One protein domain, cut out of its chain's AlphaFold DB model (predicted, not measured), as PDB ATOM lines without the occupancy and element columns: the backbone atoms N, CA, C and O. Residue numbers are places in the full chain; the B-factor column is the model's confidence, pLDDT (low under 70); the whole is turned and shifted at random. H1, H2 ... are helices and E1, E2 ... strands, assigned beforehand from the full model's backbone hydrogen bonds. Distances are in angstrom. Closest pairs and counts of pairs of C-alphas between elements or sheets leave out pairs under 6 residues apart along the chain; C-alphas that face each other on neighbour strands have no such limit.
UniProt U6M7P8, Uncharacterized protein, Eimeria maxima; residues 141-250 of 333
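Overview. This is residues 141 to 250 of the 333 residues of an uncharacterized protein of Eimeria maxima (UniProt U6M7P8). A small, only just strongly twisted sheet of three strands has one face covered by two helices, H2 and H3, and its other face bare. H1 packs under this helix pair on the side away from the sheet, and H4 turns off the end of H3 at a corner. The printed part has 110 residues, with four named helices and three named strands in the order H1 H2 E1 E2 E3 H3 H4; the sheet's order is E1 - E2 - E3, all antiparallel, and the class is mixed, helices and strands. The whole is compact, with a radius of gyration of the C-alphas of 14.2 A and spans of 42 by 36 by 23 A.

Along the chain. Begin with the sheet: find C-alpha 187 at (39.095, 5.321, 22.918), where E1 begins, and follow it to residue 193, 19.0 A on. E2 holds residues 200 to 206, 19.8 A, and E3 residues 217 to 222, 16.2 A. H2 holds residues 169 to 183, 21.1 A, and H3 residues 225 to 239, 20.5 A. H1 starts at C-alpha 143, at (44.331, 19.627, 10.575), and runs 18.3 A to residue 155. H4, residues 241 to 250, 14.2 A, ends at C-alpha 250, at (27.688, 27.147, 17.371).

Arrangement. E1, E2 and E3 form a meander, each strand the antiparallel neighbour of the one before. In the hairpin E1 and E2, look at N 190 and O 203, 2.9 A apart; in the hairpin E2 and E3, at N 202 and O 220, 2.8 A. H2 and H3 are on the same face, giving two layers, helices on one face of a sheet. H3 runs along the strands over E1 and E2 at a height over the sheet of 8.8 A; H2 runs slantwise to them over E2 and E3 at 10.1 A. H3 is also the hub, touching the three other helices. It touches H2, closest at the C-alphas of Ile 183 and Ala 239, 5.6 A, the same way at 35.4 degrees, only just a steep tilt. H1 only just touches H3, with 3 pairs of C-alphas within 8 A, closest at Leu 149 and Ala 238, 7.1 A. H4 and H3 touch only at the corner, and only just, with 3 such pairs, closest at Ala 238 and Phe 244, 5.6 A; they are about perpendicular, at 82 degrees. In H1, H2, H3 and H4 every O i to N i+4 pair is within hydrogen-bond range.

Size, cuts and confidence. The two C-alphas farthest apart, Asn 163 and Gly 211, are 45.7 A from each other. The printed part has no cut, and H1 to H2 is a long link of 13 residues. Look for pLDDT under 70 at 22 residues, among them 161 to 167 and 209 to 215; the mean of the printed part is 78.7.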
ATOM      1  N   ARG A 141      45.257  14.146   7.892       54.22
ATOM      2  CA  ARG A 141      45.131  15.387   7.121       54.22
ATOM      3  C   ARG A 141      43.998  16.312   7.569       54.22
ATOM      4  O   ARG A 141      43.900  17.433   7.062       54.22
ATOM      5  N   ASP A 142      43.190  15.897   8.542       61.41
ATOM      6  CA  ASP A 142      42.181  16.744   9.188       61.41
ATOM      7  C   ASP A 142      42.816  17.678  10.236       61.41
ATOM      8  O   ASP A 142      42.435  17.711  11.410       61.41
ATOM      9  N   ASP A 143      43.754  18.522   9.790       69.25
ATOM     10  CA  ASP A 143      44.331  19.627  10.575       69.25
ATOM     11  C   ASP A 143      43.243  20.501  11.231       69.25
ATOM     12  O   ASP A 143      43.477  21.169  12.239       69.25
ATOM     13  N   SER A 144      42.036  20.514  10.658       77.19
ATOM     14  CA  SER A 144      40.869  21.235  11.164       77.19
ATOM     15  C   SER A 144      40.442  20.765  12.557       77.19
ATOM     16  O   SER A 144      40.202  21.613  13.420       77.19
ATOM     17  N   LYS A 145      40.397  19.449  12.813       74.00
ATOM     18  CA  LYS A 145      39.991  18.882  14.113       74.00
ATOM     19  C   LYS A 145      41.028  19.206  15.190       74.00
ATOM     20  O   LYS A 145      40.668  19.647  16.281       74.00
ATOM     21  N   TYR A 146      42.312  19.106  14.854       76.88
ATOM     22  CA  TYR A 146      43.406  19.481  15.753       76.88
ATOM     23  C   TYR A 146      43.407  20.976  16.075       76.88
ATOM     24  O   TYR A 146      43.490  21.352  17.245       76.88
ATOM     25  N   LYS A 147      43.250  21.846  15.069       81.19
ATOM     26  CA  LYS A 147      43.149  23.303  15.276       81.19
ATOM     27  C   LYS A 147      41.939  23.681  16.129       81.19
ATOM     28  O   LYS A 147      42.030  24.573  16.976       81.19
ATOM     29  N   ALA A 148      40.816  23.001  15.925       81.25
ATOM     30  CA  ALA A 148      39.608  23.166  16.721       81.25
ATOM     31  C   ALA A 148      39.830  22.772  18.187       81.25
ATOM     32  O   ALA A 148      39.541  23.575  19.078       81.25
ATOM     33  N   LEU A 149      40.403  21.592  18.434       81.12
ATOM     34  CA  LEU A 149      40.746  21.122  19.775       81.12
ATOM     35  C   LEU A 149      41.729  22.076  20.465       81.12
ATOM     36  O   LEU A 149      41.490  22.501  21.594       81.12
ATOM     37  N   TRP A 150      42.789  22.476  19.764       81.25
ATOM     38  CA  TRP A 150      43.759  23.452  20.256       81.25
ATOM     39  C   TRP A 150      43.078  24.764  20.655       81.25
ATOM     40  O   TRP A 150      43.340  25.317  21.720       81.25
ATOM     41  N   SER A 151      42.140  25.242  19.836       83.06
ATOM     42  CA  SER A 151      41.371  26.454  20.122       83.06
ATOM     43  C   SER A 151      40.442  26.311  21.331       83.06
ATOM     44  O   SER A 151      40.164  27.310  21.991       83.06
ATOM     45  N   ILE A 152      39.918  25.113  21.607       83.19
ATOM     46  CA  ILE A 152      39.114  24.836  22.810       83.19
ATOM     47  C   ILE A 152      40.014  24.880  24.040       83.19
ATOM     48  O   ILE A 152      39.747  25.638  24.967       83.19
ATOM     49  N   LEU A 153      41.120  24.136  24.008       82.56
ATOM     50  CA  LEU A 153      42.068  24.064  25.117       82.56
ATOM     51  C   LEU A 153      42.665  25.437  25.445       82.56
ATOM     52  O   LEU A 153      42.812  25.792  26.613       82.56
ATOM     53  N   ARG A 154      42.939  26.247  24.419       83.62
ATOM     54  CA  ARG A 154      43.367  27.633  24.597       83.62
ATOM     55  C   ARG A 154      42.316  28.466  25.338       83.62
ATOM     56  O   ARG A 154      42.634  29.071  26.355       83.62
ATOM     57  N   LYS A 155      41.059  28.447  24.879       80.94
ATOM     58  CA  LYS A 155      39.961  29.226  25.486       80.94
ATOM     59  C   LYS A 155      39.643  28.824  26.925       80.94
ATOM     60  O   LYS A 155      39.323  29.682  27.735       80.94
ATOM     61  N   GLU A 156      39.769  27.544  27.251       80.69
ATOM     62  CA  GLU A 156      39.586  27.034  28.619       80.69
ATOM     63  C   GLU A 156      40.734  27.427  29.577       80.69
ATOM     64  O   GLU A 156      40.704  27.107  30.779       80.69
ATOM     65  N   GLY A 157      41.754  28.118  29.052       82.31
ATOM     66  CA  GLY A 157      42.959  28.518  29.774       82.31
ATOM     67  C   GLY A 157      43.908  27.352  30.050       82.31
ATOM     68  O   GLY A 157      44.797  27.477  30.889       82.31
ATOM     69  N   LEU A 158      43.725  26.211  29.374       78.81
ATOM     70  CA  LEU A 158      44.557  25.013  29.558       78.81
ATOM     71  C   LEU A 158      45.923  25.156  28.866       78.81
ATOM     72  O   LEU A 158      46.875  24.482  29.248       78.81
ATOM     73  N   LEU A 159      46.029  26.035  27.859       77.56
ATOM     74  CA  LEU A 159      47.279  26.293  27.128       77.56
ATOM     75  C   LEU A 159      47.920  27.654  27.444       77.56
ATOM     76  O   LEU A 159      49.144  27.743  27.444       77.56
ATOM     77  N   ASP A 160      47.121  28.679  27.747       73.19
ATOM     78  CA  ASP A 160      47.561  30.085  27.834       73.19
ATOM     79  C   ASP A 160      47.969  30.528  29.248       73.19
ATOM     80  O   ASP A 160      47.914  31.709  29.569       73.19
ATOM     81  N   SER A 161      48.376  29.618  30.129       57.78
ATOM     82  CA  SER A 161      48.884  29.997  31.452       57.78
ATOM     83  C   SER A 161      50.413  30.146  31.422       57.78
ATOM     84  O   SER A 161      51.109  29.141  31.576       57.78
ATOM     85  N   PRO A 162      50.964  31.373  31.255       58.00
ATOM     86  CA  PRO A 162      52.390  31.623  31.453       58.00
ATOM     87  C   PRO A 162      52.796  31.512  32.927       58.00
ATOM     88  O   PRO A 162      53.970  31.301  33.196       58.00
ATOM     89  N   ASN A 163      51.847  31.615  33.870       49.34
ATOM     90  CA  ASN A 163      52.174  31.774  35.290       49.34
ATOM     91  C   ASN A 163      51.457  30.832  36.279       49.34
ATOM     92  O   ASN A 163      51.819  30.857  37.447       49.34
ATOM     93  N   GLU A 164      50.482  29.994  35.887       48.84
ATOM     94  CA  GLU A 164      49.653  29.271  36.891       48.84
ATOM     95  C   GLU A 164      49.234  27.825  36.548       48.84
ATOM     96  O   GLU A 164      48.471  27.211  37.291       48.84
ATOM     97  N   GLY A 165      49.726  27.228  35.460       48.44
ATOM     98  CA  GLY A 165      49.379  25.847  35.093       48.44
ATOM     99  C   GLY A 165      50.524  24.871  35.353       48.44
ATOM    100  O   GLY A 165      51.471  24.848  34.569       48.44
ATOM    101  N   LEU A 166      50.409  24.037  36.395       61.53
ATOM    102  CA  LEU A 166      51.410  23.043  36.836       61.53
ATOM    103  C   LEU A 166      51.734  21.942  35.811       61.53
ATOM    104  O   LEU A 166      52.608  21.120  36.066       61.53
ATOM    105  N   VAL A 167      51.048  21.890  34.667       60.91
ATOM    106  CA  VAL A 167      51.250  20.842  33.663       60.91
ATOM    107  C   VAL A 167      52.392  21.238  32.716       60.91
ATOM    108  O   VAL A 167      52.211  22.169  31.916       60.91
ATOM    109  N   PRO A 168      53.547  20.536  32.753       73.56
ATOM    110  CA  PRO A 168      54.693  20.830  31.897       73.56
ATOM    111  C   PRO A 168      54.323  20.777  30.413       73.56
ATOM    112  O   PRO A 168      53.490  19.965  30.006       73.56
ATOM    113  N   ALA A 169      54.981  21.591  29.583       67.88
ATOM    114  CA  ALA A 169      54.723  21.647  28.138       67.88
ATOM    115  C   ALA A 169      54.754  20.255  27.470       67.88
ATOM    116  O   ALA A 169      53.877  19.940  26.669       67.88
ATOM    117  N   ALA A 170      55.683  19.385  27.883       68.31
ATOM    118  CA  ALA A 170      55.769  18.002  27.411       68.31
ATOM    119  C   ALA A 170      54.483  17.193  27.682       68.31
ATOM    120  O   ALA A 170      53.999  16.475  26.810       68.31
ATOM    121  N   VAL A 171      53.873  17.361  28.861       70.69
ATOM    122  CA  VAL A 171      52.623  16.675  29.227       70.69
ATOM    123  C   VAL A 171      51.446  17.212  28.410       70.69
ATOM    124  O   VAL A 171      50.579  16.434  28.012       70.69
ATOM    125  N   ARG A 172      51.438  18.510  28.078       75.94
ATOM    126  CA  ARG A 172      50.420  19.107  27.193       75.94
ATOM    127  C   ARG A 172      50.494  18.514  25.785       75.94
ATOM    128  O   ARG A 172      49.458  18.160  25.226       75.94
ATOM    129  N   CYS A 173      51.699  18.346  25.237       70.94
ATOM    130  CA  CYS A 173      51.909  17.680  23.949       70.94
ATOM    131  C   CYS A 173      51.426  16.221  23.976       70.94
ATOM    132  O   CYS A 173      50.716  15.804  23.061       70.94
ATOM    133  N   CYS A 174      51.722  15.471  25.044       74.62
ATOM    134  CA  CYS A 174      51.212  14.107  25.223       74.62
ATOM    135  C   CYS A 174      49.683  14.050  25.319       74.62
ATOM    136  O   CYS A 174      49.066  13.182  24.708       74.62
ATOM    137  N   LEU A 175      49.060  14.968  26.063       75.19
ATOM    138  CA  LEU A 175      47.601  15.057  26.185       75.19
ATOM    139  C   LEU A 175      46.943  15.387  24.849       75.19
ATOM    140  O   LEU A 175      45.925  14.792  24.509       75.19
ATOM    141  N   LEU A 176      47.531  16.296  24.075       76.06
ATOM    142  CA  LEU A 176      47.073  16.628  22.728       76.06
ATOM    143  C   LEU A 176      47.207  15.442  21.773       76.06
ATOM    144  O   LEU A 176      46.271  15.159  21.030       76.06
ATOM    145  N   ALA A 177      48.330  14.725  21.819       77.31
ATOM    146  CA  ALA A 177      48.522  13.504  21.044       77.31
ATOM    147  C   ALA A 177      47.510  12.420  21.454       77.31
ATOM    148  O   ALA A 177      46.914  11.774  20.598       77.31
ATOM    149  N   ALA A 178      47.234  12.269  22.749       71.56
ATOM    150  CA  ALA A 178      46.231  11.328  23.234       71.56
ATOM    151  C   ALA A 178      44.802  11.738  22.836       71.56
ATOM    152  O   ALA A 178      44.018  10.891  22.422       71.56
ATOM    153  N   ALA A 179      44.465  13.027  22.912       73.56
ATOM    154  CA  ALA A 179      43.183  13.579  22.475       73.56
ATOM    155  C   ALA A 179      42.958  13.376  20.975       73.56
ATOM    156  O   ALA A 179      41.882  12.985  20.537       73.56
ATOM    157  N   ALA A 180      44.000  13.596  20.189       73.38
ATOM    158  CA  ALA A 180      44.003  13.324  18.769       73.38
ATOM    159  C   ALA A 180      43.767  11.848  18.444       73.38
ATOM    160  O   ALA A 180      42.967  11.507  17.580       73.38
ATOM    161  N   GLU A 181      44.426  10.969  19.187       74.56
ATOM    162  CA  GLU A 181      44.227   9.532  19.083       74.56
ATOM    163  C   GLU A 181      42.829   9.085  19.546       74.56
ATOM    164  O   GLU A 181      42.309   8.094  19.040       74.56
ATOM    165  N   ILE A 182      42.194   9.821  20.466       72.19
ATOM    166  CA  ILE A 182      40.784   9.624  20.836       72.19
ATOM    167  C   ILE A 182      39.852  10.024  19.686       72.19
ATOM    168  O   ILE A 182      38.884   9.319  19.415       72.19
ATOM    169  N   ILE A 183      40.157  11.116  18.982       69.25
ATOM    170  CA  ILE A 183      39.384  11.565  17.813       69.25
ATOM    171  C   ILE A 183      39.484  10.550  16.657       69.25
ATOM    172  O   ILE A 183      38.535  10.403  15.890       69.25
ATOM    173  N   LYS A 184      40.614   9.839  16.527       70.38
ATOM    174  CA  LYS A 184      40.853   8.867  15.444       70.38
ATOM    175  C   LYS A 184      40.112   7.537  15.589       70.38
ATOM    176  O   LYS A 184      40.022   6.794  14.616       70.38
ATOM    177  N   GLY A 185      39.591   7.195  16.762       65.75
ATOM    178  CA  GLY A 185      38.904   5.918  16.927       65.75
ATOM    179  C   GLY A 185      38.623   5.561  18.372       65.75
ATOM    180  O   GLY A 185      39.123   6.207  19.280       65.75
ATOM    181  N   GLU A 186      37.797   4.524  18.556       67.88
ATOM    182  CA  GLU A 186      37.219   4.029  19.814       67.88
ATOM    183  C   GLU A 186      38.196   4.060  21.007       67.88
ATOM    184  O   GLU A 186      38.789   3.056  21.389       67.88
ATOM    185  N   ARG A 187      38.354   5.207  21.662       78.06
ATOM    186  CA  ARG A 187      39.095   5.321  22.918       78.06
ATOM    187  C   ARG A 187      38.153   5.820  23.992       78.06
ATOM    188  O   ARG A 187      37.339   6.715  23.781       78.06
ATOM    189  N   GLY A 188      38.233   5.181  25.151       81.38
ATOM    190  CA  GLY A 188      37.469   5.567  26.325       81.38
ATOM    191  C   GLY A 188      38.303   6.485  27.201       81.38
ATOM    192  O   GLY A 188      39.412   6.117  27.595       81.38
ATOM    193  N   VAL A 189      37.749   7.642  27.549       87.62
ATOM    194  CA  VAL A 189      38.309   8.523  28.578       87.62
ATOM    195  C   VAL A 189      37.537   8.287  29.866       87.62
ATOM    196  O   VAL A 189      36.311   8.427  29.895       87.62
ATOM    197  N   LYS A 190      38.240   7.896  30.927       88.75
ATOM    198  CA  LYS A 190      37.637   7.640  32.235       88.75
ATOM    199  C   LYS A 190      38.381   8.392  33.323       88.75
ATOM    200  O   LYS A 190      39.601   8.528  33.301       88.75
ATOM    201  N   ARG A 191      37.613   8.850  34.302       89.38
ATOM    202  CA  ARG A 191      38.138   9.382  35.554       89.38
ATOM    203  C   ARG A 191      38.480   8.214  36.468       89.38
ATOM    204  O   ARG A 191      37.643   7.329  36.653       89.38
ATOM    205  N   VAL A 192      39.675   8.227  37.039       89.19
ATOM    206  CA  VAL A 192      40.130   7.216  37.994       89.19
ATOM    207  C   VAL A 192      40.536   7.921  39.281       89.19
ATOM    208  O   VAL A 192      41.187   8.965  39.264       89.19
ATOM    209  N   GLY A 193      40.088   7.392  40.418       86.88
ATOM    210  CA  GLY A 193      40.516   7.903  41.716       86.88
ATOM    211  C   GLY A 193      41.994   7.591  41.927       86.88
ATOM    212  O   GLY A 193      42.393   6.440  41.787       86.88
ATOM    213  N   SER A 194      42.792   8.599  42.282       85.44
ATOM    214  CA  SER A 194      44.238   8.436  42.497       85.44
ATOM    215  C   SER A 194      44.577   7.685  43.797       85.44
ATOM    216  O   SER A 194      45.720   7.312  44.029       85.44
ATOM    217  N   GLY A 195      43.596   7.482  44.686       84.31
ATOM    218  CA  GLY A 195      43.804   6.975  46.050       84.31
ATOM    219  C   GLY A 195      44.373   8.026  47.014       84.31
ATOM    220  O   GLY A 195      44.157   7.931  48.217       84.31
ATOM    221  N   GLU A 196      45.023   9.068  46.493       83.19
ATOM    222  CA  GLU A 196      45.501  10.225  47.252       83.19
ATOM    223  C   GLU A 196      44.431  11.327  47.351       83.19
ATOM    224  O   GLU A 196      43.791  11.699  46.364       83.19
ATOM    225  N   VAL A 197      44.241  11.877  48.556       82.50
ATOM    226  CA  VAL A 197      43.273  12.957  48.809       82.50
ATOM    227  C   VAL A 197      43.680  14.209  48.029       82.50
ATOM    228  O   VAL A 197      44.780  14.725  48.193       82.50
ATOM    229  N   GLY A 198      42.778  14.703  47.178       80.31
ATOM    230  CA  GLY A 198      42.973  15.923  46.388       80.31
ATOM    231  C   GLY A 198      43.582  15.711  44.999       80.31
ATOM    232  O   GLY A 198      43.439  16.597  44.154       80.31
ATOM    233  N   LYS A 199      44.166  14.536  44.720       86.62
ATOM    234  CA  LYS A 199      44.723  14.210  43.400       86.62
ATOM    235  C   LYS A 199      43.742  13.432  42.540       86.62
ATOM    236  O   LYS A 199      42.929  12.638  43.019       86.62
ATOM    237  N   MET A 200      43.817  13.683  41.241       90.00
ATOM    238  CA  MET A 200      42.900  13.129  40.257       90.00
ATOM    239  C   MET A 200      43.672  12.568  39.076       90.00
ATOM    240  O   MET A 200      44.516  13.261  38.509       90.00
ATOM    241  N   ASP A 201      43.330  11.341  38.687       90.81
ATOM    242  CA  ASP A 201      43.953  10.656  37.564       90.81
ATOM    243  C   ASP A 201      42.937  10.540  36.409       90.81
ATOM    244  O   ASP A 201      41.785  10.125  36.585       90.81
ATOM    245  N   ILE A 202      43.342  10.937  35.202       90.69
ATOM    246  CA  ILE A 202      42.579  10.708  33.968       90.69
ATOM    247  C   ILE A 202      43.224   9.542  33.238       90.69
ATOM    248  O   ILE A 202      44.391   9.605  32.862       90.69
ATOM    249  N   GLN A 203      42.451   8.489  33.013       89.69
ATOM    250  CA  GLN A 203      42.893   7.306  32.297       89.69
ATOM    251  C   GLN A 203      42.317   7.320  30.881       89.69
ATOM    252  O   GLN A 203      41.097   7.321  30.684       89.69
ATOM    253  N   ILE A 204      43.203   7.309  29.889       88.12
ATOM    254  CA  ILE A 204      42.846   7.159  28.479       88.12
ATOM    255  C   ILE A 204      43.150   5.718  28.086       88.12
ATOM    256  O   ILE A 204      44.291   5.263  28.175       88.12
ATOM    257  N   THR A 205      42.109   4.993  27.681       85.00
ATOM    258  CA  THR A 205      42.187   3.570  27.324       85.00
ATOM    259  C   THR A 205      41.834   3.369  25.863       85.00
ATOM    260  O   THR A 205      40.807   3.855  25.384       85.00
ATOM    261  N   GLU A 206      42.677   2.626  25.156       82.31
ATOM    262  CA  GLU A 206      42.372   2.137  23.813       82.31
ATOM    263  C   GLU A 206      41.283   1.055  23.906       82.31
ATOM    264  O   GLU A 206      41.486   0.018  24.548       82.31
ATOM    265  N   LYS A 207      40.109   1.288  23.304       73.00
ATOM    266  CA  LYS A 207      39.030   0.295  23.272       73.00
ATOM    267  C   LYS A 207      39.220  -0.569  22.030       73.00
ATOM    268  O   LYS A 207      39.279  -0.072  20.912       73.00
ATOM    269  N   ARG A 208      39.298  -1.886  22.224       72.75
ATOM    270  CA  ARG A 208      39.331  -2.840  21.114       72.75
ATOM    271  C   ARG A 208      37.945  -3.354  20.778       72.75
ATOM    272  O   ARG A 208      37.139  -3.660  21.659       72.75
ATOM    273  N   ARG A 209      37.711  -3.551  19.483       60.72
ATOM    274  CA  ARG A 209      36.600  -4.362  19.000       60.72
ATOM    275  C   ARG A 209      36.904  -5.833  19.315       60.72
ATOM    276  O   ARG A 209      37.827  -6.402  18.751       60.72
ATOM    277  N   ARG A 210      36.088  -6.421  20.200       61.69
ATOM    278  CA  ARG A 210      35.965  -7.861  20.527       61.69
ATOM    279  C   ARG A 210      37.130  -8.501  21.316       61.69
ATOM    280  O   ARG A 210      38.134  -8.919  20.760       61.69
ATOM    281  N   GLY A 211      36.914  -8.682  22.623       65.12
ATOM    282  CA  GLY A 211      37.446  -9.810  23.410       65.12
ATOM    283  C   GLY A 211      38.899  -9.767  23.897       65.12
ATOM    284  O   GLY A 211      39.268 -10.620  24.695       65.12
ATOM    285  N   LEU A 212      39.716  -8.800  23.477       59.59
ATOM    286  CA  LEU A 212      41.113  -8.689  23.914       59.59
ATOM    287  C   LEU A 212      41.300  -7.555  24.927       59.59
ATOM    288  O   LEU A 212      40.665  -6.504  24.816       59.59
ATOM    289  N   LEU A 213      42.183  -7.781  25.905       64.50
ATOM    290  CA  LEU A 213      42.560  -6.797  26.923       64.50
ATOM    291  C   LEU A 213      43.016  -5.473  26.268       64.50
ATOM    292  O   LEU A 213      43.622  -5.505  25.190       64.50
ATOM    293  N   PRO A 214      42.747  -4.310  26.896       66.00
ATOM    294  CA  PRO A 214      43.236  -3.018  26.418       66.00
ATOM    295  C   PRO A 214      44.756  -3.062  26.216       66.00
ATOM    296  O   PRO A 214      45.486  -3.437  27.131       66.00
ATOM    297  N   ARG A 215      45.237  -2.700  25.018       64.94
ATOM    298  CA  ARG A 215      46.672  -2.773  24.682       64.94
ATOM    299  C   ARG A 215      47.498  -1.680  25.338       64.94
ATOM    300  O   ARG A 215      48.658  -1.906  25.663       64.94
ATOM    301  N   SER A 216      46.910  -0.502  25.502       75.31
ATOM    302  CA  SER A 216      47.607   0.661  26.021       75.31
ATOM    303  C   SER A 216      46.677   1.498  26.893       75.31
ATOM    304  O   SER A 216      45.498   1.718  26.592       75.31
ATOM    305  N   CYS A 217      47.220   1.924  28.025       82.62
ATOM    306  CA  CYS A 217      46.568   2.806  28.966       82.62
ATOM    307  C   CYS A 217      47.569   3.894  29.338       82.62
ATOM    308  O   CYS A 217      48.658   3.586  29.819       82.62
ATOM    309  N   VAL A 218      47.173   5.150  29.159       85.44
ATOM    310  CA  VAL A 218      47.949   6.298  29.630       85.44
ATOM    311  C   VAL A 218      47.179   6.951  30.769       85.44
ATOM    312  O   VAL A 218      45.990   7.242  30.628       85.44
ATOM    313  N   VAL A 219      47.850   7.143  31.905       87.50
ATOM    314  CA  VAL A 219      47.287   7.793  33.091       87.50
ATOM    315  C   VAL A 219      47.939   9.160  33.244       87.50
ATOM    316  O   VAL A 219      49.159   9.260  33.344       87.50
ATOM    317  N   PHE A 220      47.120  10.203  33.269       87.81
ATOM    318  CA  PHE A 220      47.543  11.578  33.506       87.81
ATOM    319  C   PHE A 220      47.154  11.973  34.921       87.81
ATOM    320  O   PHE A 220      45.971  11.952  35.256       87.81
ATOM    321  N   ARG A 221      48.147  12.334  35.729       89.38
ATOM    322  CA  ARG A 221      47.949  12.770  37.109       89.38
ATOM    323  C   ARG A 221      47.892  14.287  37.179       89.38
ATOM    324  O   ARG A 221      48.743  14.964  36.608       89.38
ATOM    325  N   PHE A 222      46.894  14.795  37.890       87.50
ATOM    326  CA  PHE A 222      46.684  16.219  38.108       87.50
ATOM    327  C   PHE A 222      46.692  16.526  39.601       87.50
ATOM    328  O   PHE A 222      46.033  15.841  40.392       87.50
ATOM    329  N   ASP A 223      47.377  17.607  39.966       87.50
ATOM    330  CA  ASP A 223      47.441  18.102  41.347       87.50
ATOM    331  C   ASP A 223      46.166  18.849  41.763       87.50
ATOM    332  O   ASP A 223      45.915  19.065  42.946       87.50
ATOM    333  N   SER A 224      45.331  19.227  40.791       88.00
ATOM    334  CA  SER A 224      44.078  19.936  41.019       88.00
ATOM    335  C   SER A 224      42.894  19.193  40.418       88.00
ATOM    336  O   SER A 224      42.831  18.913  39.218       88.00
ATOM    337  N   THR A 225      41.875  18.962  41.248       89.00
ATOM    338  CA  THR A 225      40.598  18.393  40.792       89.00
ATOM    339  C   THR A 225      39.903  19.304  39.779       89.00
ATOM    340  O   THR A 225      39.273  18.823  38.839       89.00
ATOM    341  N   ARG A 226      40.037  20.629  39.929       89.19
ATOM    342  CA  ARG A 226      39.451  21.598  38.992       89.19
ATOM    343  C   ARG A 226      40.095  21.488  37.613       89.19
ATOM    344  O   ARG A 226      39.383  21.489  36.614       89.19
ATOM    345  N   GLU A 227      41.419  21.379  37.569       86.38
ATOM    346  CA  GLU A 227      42.165  21.224  36.319       86.38
ATOM    347  C   GLU A 227      41.862  19.880  35.648       86.38
ATOM    348  O   GLU A 227      41.540  19.849  34.461       86.38
ATOM    349  N   SER A 228      41.853  18.792  36.423       89.88
ATOM    350  CA  SER A 228      41.460  17.467  35.931       89.88
ATOM    351  C   SER A 228      40.066  17.481  35.299       89.88
ATOM    352  O   SER A 228      39.884  16.981  34.193       89.88
ATOM    353  N   ASN A 229      39.081  18.113  35.943       90.25
ATOM    354  CA  ASN A 229      37.727  18.194  35.391       90.25
ATOM    355  C   ASN A 229      37.672  18.990  34.078       90.25
ATOM    356  O   ASN A 229      36.940  18.603  33.169       90.25
ATOM    357  N   LYS A 230      38.456  20.070  33.943       90.50
ATOM    358  CA  LYS A 230      38.546  20.825  32.681       90.50
ATOM    359  C   LYS A 230      39.102  19.961  31.548       90.50
ATOM    360  O   LYS A 230      38.500  19.902  30.478       90.50
ATOM    361  N   TRP A 231      40.210  19.260  31.799       88.06
ATOM    362  CA  TRP A 231      40.801  18.340  30.825       88.06
ATOM    363  C   TRP A 231      39.850  17.201  30.469       88.06
ATOM    364  O   TRP A 231      39.665  16.909  29.290       88.06
ATOM    365  N   LEU A 232      39.207  16.591  31.465       90.19
ATOM    366  CA  LEU A 232      38.253  15.508  31.255       90.19
ATOM    367  C   LEU A 232      37.088  15.952  30.366       90.19
ATOM    368  O   LEU A 232      36.769  15.252  29.410       90.19
ATOM    369  N   ASN A 233      36.501  17.122  30.630       90.12
ATOM    370  CA  ASN A 233      35.403  17.659  29.826       90.12
ATOM    371  C   ASN A 233      35.844  17.959  28.388       90.12
ATOM    372  O   ASN A 233      35.135  17.608  27.447       90.12
ATOM    373  N   ALA A 234      37.023  18.565  28.200       87.62
ATOM    374  CA  ALA A 234      37.556  18.843  26.868       87.62
ATOM    375  C   ALA A 234      37.818  17.550  26.077       87.62
ATOM    376  O   ALA A 234      37.471  17.462  24.900       87.62
ATOM    377  N   LEU A 235      38.380  16.531  26.733       87.50
ATOM    378  CA  LEU A 235      38.633  15.219  26.137       87.50
ATOM    379  C   LEU A 235      37.335  14.469  25.813       87.50
ATOM    380  O   LEU A 235      37.240  13.860  24.754       87.50
ATOM    381  N   GLN A 236      36.328  14.523  26.689       89.56
ATOM    382  CA  GLN A 236      35.015  13.922  26.441       89.56
ATOM    383  C   GLN A 236      34.281  14.614  25.291       89.56
ATOM    384  O   GLN A 236      33.729  13.933  24.430       89.56
ATOM    385  N   LEU A 237      34.325  15.947  25.237       87.25
ATOM    386  CA  LEU A 237      33.760  16.716  24.131       87.25
ATOM    387  C   LEU A 237      34.445  16.368  22.806       87.25
ATOM    388  O   LEU A 237      33.771  16.253  21.793       87.25
ATOM    389  N   ALA A 238      35.768  16.186  22.813       83.19
ATOM    390  CA  ALA A 238      36.529  15.779  21.634       83.19
ATOM    391  C   ALA A 238      36.258  14.325  21.211       83.19
ATOM    392  O   ALA A 238      36.310  14.017  20.024       83.19
ATOM    393  N   ALA A 239      35.970  13.440  22.171       84.81
ATOM    394  CA  ALA A 239      35.633  12.042  21.916       84.81
ATOM    395  C   ALA A 239      34.246  11.868  21.277       84.81
ATOM    396  O   ALA A 239      34.029  10.918  20.524       84.81
ATOM    397  N   ASP A 240      33.303  12.764  21.574       87.31
ATOM    398  CA  ASP A 240      31.989  12.788  20.934       87.31
ATOM    399  C   ASP A 240      32.034  13.657  19.671       87.31
ATOM    400  O   ASP A 240      31.865  14.876  19.715       87.31
ATOM    401  N   GLU A 241      32.234  13.016  18.517       84.62
ATOM    402  CA  GLU A 241      32.318  13.702  17.222       84.62
ATOM    403  C   GLU A 241      31.099  14.597  16.941       84.62
ATOM    404  O   GLU A 241      31.247  15.689  16.385       84.62
ATOM    405  N   LYS A 242      29.892  14.193  17.361       87.75
ATOM    406  CA  LYS A 242      28.681  14.995  17.139       87.75
ATOM    407  C   LYS A 242      28.678  16.235  18.020       87.75
ATOM    408  O   LYS A 242      28.400  17.327  17.520       87.75
ATOM    409  N   ALA A 243      28.998  16.080  19.304       86.88
ATOM    410  CA  ALA A 243      29.086  17.208  20.227       86.88
ATOM    411  C   ALA A 243      30.208  18.177  19.824       86.88
ATOM    412  O   ALA A 243      30.013  19.394  19.845       86.88
ATOM    413  N   PHE A 244      31.344  17.647  19.371       85.62
ATOM    414  CA  PHE A 244      32.464  18.434  18.868       85.62
ATOM    415  C   PHE A 244      32.082  19.263  17.635       85.62
ATOM    416  O   PHE A 244      32.307  20.476  17.601       85.62
ATOM    417  N   LEU A 245      31.449  18.643  16.634       86.12
ATOM    418  CA  LEU A 245      30.990  19.351  15.435       86.12
ATOM    419  C   LEU A 245      29.903  20.387  15.758       86.12
ATOM    420  O   LEU A 245      29.932  21.490  15.208       86.12
ATOM    421  N   ALA A 246      28.981  20.078  16.675       89.69
ATOM    422  CA  ALA A 246      27.962  21.023  17.135       89.69
ATOM    423  C   ALA A 246      28.585  22.236  17.843       89.69
ATOM    424  O   ALA A 246      28.213  23.375  17.554       89.69
ATOM    425  N   TYR A 247      29.581  22.007  18.704       87.75
ATOM    426  CA  TYR A 247      30.343  23.071  19.353       87.75
ATOM    427  C   TYR A 247      31.028  23.978  18.322       87.75
ATOM    428  O   TYR A 247      30.945  25.205  18.414       87.75
ATOM    429  N   LEU A 248      31.664  23.395  17.299       84.69
ATOM    430  CA  LEU A 248      32.305  24.175  16.240       84.69
ATOM    431  C   LEU A 248      31.308  24.982  15.415       84.69
ATOM    432  O   LEU A 248      31.592  26.133  15.074       84.69
ATOM    433  N   LYS A 249      30.135  24.412  15.132       89.44
ATOM    434  CA  LYS A 249      29.072  25.106  14.408       89.44
ATOM    435  C   LYS A 249      28.524  26.292  15.208       89.44
ATOM    436  O   LYS A 249      28.533  27.407  14.695       89.44
ATOM    437  N   SER A 250      28.163  26.078  16.475       89.69
ATOM    438  CA  SER A 250      27.688  27.147  17.371       89.69
ATOM    439  C   SER A 250      28.726  28.262  17.521       89.69
ATOM    440  O   SER A 250      28.403  29.448  17.507       89.69
TER     441      SER A 250